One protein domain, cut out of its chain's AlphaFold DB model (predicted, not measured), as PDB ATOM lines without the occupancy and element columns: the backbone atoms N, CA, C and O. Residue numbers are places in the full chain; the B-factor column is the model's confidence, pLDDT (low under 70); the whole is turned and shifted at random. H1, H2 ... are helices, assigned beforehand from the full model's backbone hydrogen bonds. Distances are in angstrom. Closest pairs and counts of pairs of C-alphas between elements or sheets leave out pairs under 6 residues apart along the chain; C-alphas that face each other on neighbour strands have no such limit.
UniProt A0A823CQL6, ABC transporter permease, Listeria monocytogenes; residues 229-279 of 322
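Overview. This is residues 229 to 279 of the 322 residues of the protein "ABC transporter permease" of Listeria monocytogenes (UniProt A0A823CQL6). One long straight helix, H1, makes the length of the model; past its last residue the chain folds back, and the short helix H2 packs slantwise on its final turns. After H2, residues 272 to 279 run back beside H1 without a named element, while residues 229 to 237 of H1 stick out at the other end. The printed part has 51 residues, with two named helices in the order H1, H2 and no named strand; its class is all helix. It is only just loose, close to extended, with a radius of gyration of the C-alphas of 14.2 A and spans of 48 by 17 by 13 A.

Along the chain. Find C-alpha 229 at (-51.122, 3.619, -13.590); from there H1, residues 229 to 257, runs 41.1 A to C-alpha 257 at (-24.486, -24.578, 0.023). Further on, H2 covers residues 264 to 271 and ends at C-alpha 271, at (-28.919, -22.457, -13.233).

Arrangement. Look first at residues 249 to 256 of H1, which alone touch H2. The closest C-alphas of the two helices are those of Ile 252 and Ala 270, 6.7 A apart. The helices run opposite ways at a steep tilt of 46 degrees. In H1 and H2 every O i to N i+4 pair is within hydrogen-bond range.

Size, cuts and confidence. The two C-alphas farthest apart are those of Glu 229 and Asp 260, at 48.4 A. Residues 229 to 237 and 257 to 265 stand free; without them the body spans 28 by 16 by 12 A. The link from H1 to H2, six residues, is short but not tight. The printed part has no cut, its mean pLDDT is 88.7, and no printed residue is under 70.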
ATOM      1  N   GLU A 229     -50.447   4.921 -13.633       89.62
ATOM      2  CA  GLU A 229     -51.122   3.619 -13.590       89.62
ATOM      3  C   GLU A 229     -50.466   2.596 -14.525       89.62
ATOM      4  O   GLU A 229     -50.107   1.506 -14.079       89.62
ATOM      5  N   VAL A 230     -50.256   2.971 -15.791       89.75
ATOM      6  CA  VAL A 230     -49.647   2.111 -16.820       89.75
ATOM      7  C   VAL A 230     -48.212   1.762 -16.430       89.75
ATOM      8  O   VAL A 230     -47.816   0.599 -16.455       89.75
ATOM      9  N   VAL A 231     -47.447   2.756 -15.979       91.12
ATOM     10  CA  VAL A 231     -46.051   2.563 -15.570       91.12
ATOM     11  C   VAL A 231     -45.924   1.672 -14.343       91.12
ATOM     12  O   VAL A 231     -45.072   0.787 -14.309       91.12
ATOM     13  N   ASN A 232     -46.783   1.867 -13.340       92.44
ATOM     14  CA  ASN A 232     -46.790   1.008 -12.158       92.44
ATOM     15  C   ASN A 232     -47.155  -0.434 -12.514       92.44
ATOM     16  O   ASN A 232     -46.568  -1.350 -11.945       92.44
ATOM     17  N   GLN A 233     -48.095  -0.644 -13.440       92.81
ATOM     18  CA  GLN A 233     -48.425  -1.987 -13.910       92.81
ATOM     19  C   GLN A 233     -47.216  -2.646 -14.581       92.81
ATOM     20  O   GLN A 233     -46.839  -3.751 -14.192       92.81
ATOM     21  N   ILE A 234     -46.588  -1.956 -15.535       93.50
ATOM     22  CA  ILE A 234     -45.417  -2.453 -16.267       93.50
ATOM     23  C   ILE A 234     -44.279  -2.804 -15.298       93.50
ATOM     24  O   ILE A 234     -43.742  -3.911 -15.349       93.50
ATOM     25  N   ASN A 235     -43.952  -1.903 -14.368       93.81
ATOM     26  CA  ASN A 235     -42.897  -2.134 -13.381       93.81
ATOM     27  C   ASN A 235     -43.232  -3.316 -12.461       93.81
ATOM     28  O   ASN A 235     -42.404  -4.201 -12.279       93.81
ATOM     29  N   ALA A 236     -44.467  -3.399 -11.955       93.44
ATOM     30  CA  ALA A 236     -44.886  -4.498 -11.087       93.44
ATOM     31  C   ALA A 236     -44.834  -5.865 -11.790       93.44
ATOM     32  O   ALA A 236     -44.513  -6.875 -11.160       93.44
ATOM     33  N   GLU A 237     -45.147  -5.923 -13.085       92.00
ATOM     34  CA  GLU A 237     -45.022  -7.148 -13.879       92.00
ATOM     35  C   GLU A 237     -43.557  -7.581 -14.039       92.00
ATOM     36  O   GLU A 237     -43.254  -8.770 -13.897       92.00
ATOM     37  N   MET A 238     -42.647  -6.632 -14.281       90.69
ATOM     38  CA  MET A 238     -41.208  -6.908 -14.368       90.69
ATOM     39  C   MET A 238     -40.620  -7.332 -13.021       90.69
ATOM     40  O   MET A 238     -39.945  -8.359 -12.950       90.69
ATOM     41  N   ASP A 239     -40.938  -6.612 -11.946       92.62
ATOM     42  CA  ASP A 239     -40.471  -6.925 -10.592       92.62
ATOM     43  C   ASP A 239     -40.931  -8.310 -10.156       92.62
ATOM     44  O   ASP A 239     -40.138  -9.105  -9.657       92.62
ATOM     45  N   LYS A 240     -42.195  -8.650 -10.424       91.19
ATOM     46  CA  LYS A 240     -42.729  -9.983 -10.142       91.19
ATOM     47  C   LYS A 240     -42.013 -11.070 -10.943       91.19
ATOM     48  O   LYS A 240     -41.800 -12.164 -10.425       91.19
ATOM     49  N   SER A 241     -41.666 -10.798 -12.203       88.00
ATOM     50  CA  SER A 241     -40.888 -11.734 -13.022       88.00
ATOM     51  C   SER A 241     -39.520 -11.989 -12.390       88.00
ATOM     52  O   SER A 241     -39.150 -13.145 -12.194       88.00
ATOM     53  N   ASN A 242     -38.812 -10.927 -12.003       91.38
ATOM     54  CA  ASN A 242     -37.497 -11.010 -11.369       91.38
ATOM     55  C   ASN A 242     -37.547 -11.645  -9.974       91.38
ATOM     56  O   ASN A 242     -36.651 -12.405  -9.620       91.38
ATOM     57  N   GLU A 243     -38.600 -11.411  -9.191       92.25
ATOM     58  CA  GLU A 243     -38.773 -12.025  -7.871       92.25
ATOM     59  C   GLU A 243     -38.894 -13.553  -7.966       92.25
ATOM     60  O   GLU A 243     -38.295 -14.269  -7.165       92.25
ATOM     61  N   VAL A 244     -39.593 -14.069  -8.983       89.94
ATOM     62  CA  VAL A 244     -39.659 -15.518  -9.244       89.94
ATOM     63  C   VAL A 244     -38.280 -16.081  -9.600       89.94
ATOM     64  O   VAL A 244     -37.953 -17.194  -9.191       89.94
ATOM     65  N   VAL A 245     -37.470 -15.331 -10.352       89.81
ATOM     66  CA  VAL A 245     -36.092 -15.729 -10.678       89.81
ATOM     67  C   VAL A 245     -35.230 -15.748  -9.416       89.81
ATOM     68  O   VAL A 245     -34.583 -16.759  -9.151       89.81
ATOM     69  N   ASN A 246     -35.298 -14.699  -8.595       91.25
ATOM     70  CA  ASN A 246     -34.569 -14.600  -7.328       91.25
ATOM     71  C   ASN A 246     -34.911 -15.745  -6.371       91.25
ATOM     72  O   ASN A 246     -34.008 -16.374  -5.837       91.25
ATOM     73  N   GLN A 247     -36.195 -16.081  -6.217       91.75
ATOM     74  CA  GLN A 247     -36.615 -17.202  -5.368       91.75
ATOM     75  C   GLN A 247     -35.991 -18.528  -5.813       91.75
ATOM     76  O   GLN A 247     -35.505 -19.290  -4.983       91.75
ATOM     77  N   LYS A 248     -35.948 -18.793  -7.123       90.56
ATOM     78  CA  LYS A 248     -35.307 -20.006  -7.646       90.56
ATOM     79  C   LYS A 248     -33.789 -19.986  -7.472       90.56
ATOM     80  O   LYS A 248     -33.208 -21.021  -7.157       90.56
ATOM     81  N   TYR A 249     -33.150 -18.830  -7.662       89.25
ATOM     82  CA  TYR A 249     -31.723 -18.662  -7.375       89.25
ATOM     83  C   TYR A 249     -31.414 -18.941  -5.903       89.25
ATOM     84  O   TYR A 249     -30.460 -19.660  -5.611       89.25
ATOM     85  N   ASP A 250     -32.232 -18.434  -4.982       91.06
ATOM     86  CA  ASP A 250     -32.077 -18.666  -3.546       91.06
ATOM     87  C   ASP A 250     -32.253 -20.151  -3.193       91.06
ATOM     88  O   ASP A 250     -31.480 -20.688  -2.399       91.06
ATOM     89  N   GLU A 251     -33.228 -20.836  -3.800       91.75
ATOM     90  CA  GLU A 251     -33.439 -22.282  -3.635       91.75
ATOM     91  C   GLU A 251     -32.225 -23.095  -4.111       91.75
ATOM     92  O   GLU A 251     -31.740 -23.959  -3.378       91.75
ATOM     93  N   ILE A 252     -31.697 -22.786  -5.300       90.31
ATOM     94  CA  ILE A 252     -30.498 -23.435  -5.856       90.31
ATOM     95  C   ILE A 252     -29.278 -23.168  -4.973       90.31
ATOM     96  O   ILE A 252     -28.528 -24.092  -4.661       90.31
ATOM     97  N   THR A 253     -29.097 -21.923  -4.530       88.88
ATOM     98  CA  THR A 253     -27.985 -21.536  -3.652       88.88
ATOM     99  C   THR A 253     -28.047 -22.300  -2.337       88.88
ATOM    100  O   THR A 253     -27.056 -22.897  -1.932       88.88
ATOM    101  N   GLN A 254     -29.221 -22.374  -1.702       90.81
ATOM    102  CA  GLN A 254     -29.406 -23.147  -0.470       90.81
ATOM    103  C   GLN A 254     -29.149 -24.644  -0.674       90.81
ATOM    104  O   GLN A 254     -28.571 -25.290   0.203       90.81
ATOM    105  N   GLU A 255     -29.564 -25.212  -1.810       90.12
ATOM    106  CA  GLU A 255     -29.290 -26.613  -2.132       90.12
ATOM    107  C   GLU A 255     -27.786 -26.864  -2.295       90.12
ATOM    108  O   GLU A 255     -27.257 -27.824  -1.728       90.12
ATOM    109  N   LEU A 256     -27.087 -26.008  -3.038       88.88
ATOM    110  CA  LEU A 256     -25.657 -26.152  -3.304       88.88
ATOM    111  C   LEU A 256     -24.804 -25.883  -2.059       88.88
ATOM    112  O   LEU A 256     -23.894 -26.663  -1.786       88.88
ATOM    113  N   ASP A 257     -25.151 -24.882  -1.251       88.62
ATOM    114  CA  ASP A 257     -24.486 -24.578   0.023       88.62
ATOM    115  C   ASP A 257     -24.701 -25.672   1.082       88.62
ATOM    116  O   ASP A 257     -23.920 -25.795   2.027       88.62
ATOM    117  N   SER A 258     -25.747 -26.496   0.943       87.69
ATOM    118  CA  SER A 258     -25.948 -27.670   1.803       87.69
ATOM    119  C   SER A 258     -24.972 -28.817   1.502       87.69
ATOM    120  O   SER A 258     -24.871 -29.766   2.287       87.69
ATOM    121  N   ARG A 259     -24.249 -28.745   0.377       87.69
ATOM    122  CA  ARG A 259     -23.205 -29.699  -0.013       87.69
ATOM    123  C   ARG A 259     -21.869 -29.252   0.591       87.69
ATOM    124  O   ARG A 259     -21.593 -28.065   0.685       87.69
ATOM    125  N   ASP A 260     -20.998 -30.202   0.946       80.31
ATOM    126  CA  ASP A 260     -19.666 -29.894   1.509       80.31
ATOM    127  C   ASP A 260     -18.811 -29.002   0.576       80.31
ATOM    128  O   ASP A 260     -17.937 -28.268   1.035       80.31
ATOM    129  N   SER A 261     -19.057 -29.082  -0.736       84.69
ATOM    130  CA  SER A 261     -18.513 -28.200  -1.774       84.69
ATOM    131  C   SER A 261     -19.296 -28.375  -3.079       84.69
ATOM    132  O   SER A 261     -19.733 -29.494  -3.368       84.69
ATOM    133  N   TYR A 262     -19.377 -27.335  -3.906       86.44
ATOM    134  CA  TYR A 262     -19.821 -27.420  -5.301       86.44
ATOM    135  C   TYR A 262     -18.815 -26.718  -6.223       86.44
ATOM    136  O   TYR A 262     -18.052 -25.855  -5.786       86.44
ATOM    137  N   SER A 263     -18.765 -27.140  -7.481       88.38
ATOM    138  CA  SER A 263     -17.942 -26.532  -8.527       88.38
ATOM    139  C   SER A 263     -18.738 -25.515  -9.346       88.38
ATOM    140  O   SER A 263     -19.966 -25.511  -9.330       88.38
ATOM    141  N   GLU A 264     -18.045 -24.680 -10.118       84.38
ATOM    142  CA  GLU A 264     -18.671 -23.753 -11.072       84.38
ATOM    143  C   GLU A 264     -19.558 -24.486 -12.096       84.38
ATOM    144  O   GLU A 264     -20.658 -24.040 -12.393       84.38
ATOM    145  N   ALA A 265     -19.153 -25.686 -12.527       88.19
ATOM    146  CA  ALA A 265     -19.959 -26.526 -13.413       88.19
ATOM    147  C   ALA A 265     -21.262 -27.022 -12.754       88.19
ATOM    148  O   ALA A 265     -22.274 -27.175 -13.436       88.19
ATOM    149  N   ASP A 266     -21.258 -27.262 -11.436       86.19
ATOM    150  CA  ASP A 266     -22.477 -27.625 -10.698       86.19
ATOM    151  C   ASP A 266     -23.444 -26.432 -10.614       86.19
ATOM    152  O   ASP A 266     -24.658 -26.618 -10.685       86.19
ATOM    153  N   TRP A 267     -22.909 -25.213 -10.490       85.25
ATOM    154  CA  TRP A 267     -23.693 -23.977 -10.510       85.25
ATOM    155  C   TRP A 267     -24.304 -23.713 -11.891       85.25
ATOM    156  O   TRP A 267     -25.502 -23.446 -11.998       85.25
ATOM    157  N   GLU A 268     -23.513 -23.838 -12.959       86.19
ATOM    158  CA  GLU A 268     -23.995 -23.695 -14.337       86.19
ATOM    159  C   GLU A 268     -25.098 -24.711 -14.659       86.19
ATOM    160  O   GLU A 268     -26.139 -24.341 -15.201       86.19
ATOM    161  N   ASP A 269     -24.928 -25.984 -14.281       87.88
ATOM    162  CA  ASP A 269     -25.945 -27.011 -14.535       87.88
ATOM    163  C   ASP A 269     -27.242 -26.757 -13.753       87.88
ATOM    164  O   ASP A 269     -28.332 -26.973 -14.289       87.88
ATOM    165  N   ALA A 270     -27.141 -26.266 -12.514       85.50
ATOM    166  CA  ALA A 270     -28.299 -25.942 -11.684       85.50
ATOM    167  C   ALA A 270     -29.053 -24.693 -12.174       85.50
ATOM    168  O   ALA A 270     -30.272 -24.609 -12.022       85.50
ATOM    169  N   THR A 271     -28.347 -23.736 -12.780       86.81
ATOM    170  CA  THR A 271     -28.919 -22.457 -13.233       86.81
ATOM    171  C   THR A 271     -29.323 -22.443 -14.711       86.81
ATOM    172  O   THR A 271     -30.056 -21.545 -15.117       86.81
ATOM    173  N   LYS A 272     -28.940 -23.448 -15.514       85.19
ATOM    174  CA  LYS A 272     -29.166 -23.484 -16.977       85.19
ATOM    175  C   LYS A 272     -30.624 -23.321 -17.427       85.19
ATOM    176  O   LYS A 272     -30.870 -22.816 -18.518       85.19
ATOM    177  N   ASP A 273     -31.573 -23.795 -16.619       84.94
ATOM    178  CA  ASP A 273     -33.009 -23.789 -16.931       84.94
ATOM    179  C   ASP A 273     -33.732 -22.590 -16.291       84.94
ATOM    180  O   ASP A 273     -34.959 -22.454 -16.404       84.94
ATOM    181  N   LEU A 274     -33.001 -21.722 -15.579       83.81
ATOM    182  CA  LEU A 274     -33.568 -20.494 -15.052       83.81
ATOM    183  C   LEU A 274     -33.845 -19.527 -16.202       83.81
ATOM    184  O   LEU A 274     -32.992 -19.340 -17.071       83.81
ATOM    185  N   PRO A 275     -35.018 -18.874 -16.206       82.00
ATOM    186  CA  PRO A 275     -35.216 -17.756 -17.105       82.00
ATOM    187  C   PRO A 275     -34.198 -16.650 -16.758       82.00
ATOM    188  O   PRO A 275     -33.969 -16.390 -15.569       82.00
ATOM    189  N   PRO A 276     -33.585 -16.011 -17.764       81.81
ATOM    190  CA  PRO A 276     -32.736 -14.849 -17.603       81.81
ATOM    191  C   PRO A 276     -33.317 -13.794 -16.671       81.81
ATOM    192  O   PRO A 276     -34.495 -13.438 -16.723       81.81
ATOM    193  N   TYR A 277     -32.442 -13.256 -15.827       85.25
ATOM    194  CA  TYR A 277     -32.777 -12.107 -15.009       85.25
ATOM    195  C   TYR A 277     -32.870 -10.856 -15.895       85.25
ATOM    196  O   TYR A 277     -31.951 -10.555 -16.667       85.25
ATOM    197  N   LEU A 278     -33.979 -10.118 -15.786       88.94
ATOM    198  CA  LEU A 278     -34.176  -8.887 -16.543       88.94
ATOM    199  C   LEU A 278     -33.602  -7.711 -15.756       88.94
ATOM    200  O   LEU A 278     -34.211  -7.211 -14.810       88.94
ATOM    201  N   HIS A 279     -32.436  -7.238 -16.174       90.81
ATOM    202  CA  HIS A 279     -31.842  -6.026 -15.629       90.81
ATOM    203  C   HIS A 279     -32.448  -4.802 -16.317       90.81
ATOM    204  O   HIS A 279     -32.255  -4.594 -17.518       90.81
TER     205      HIS A 279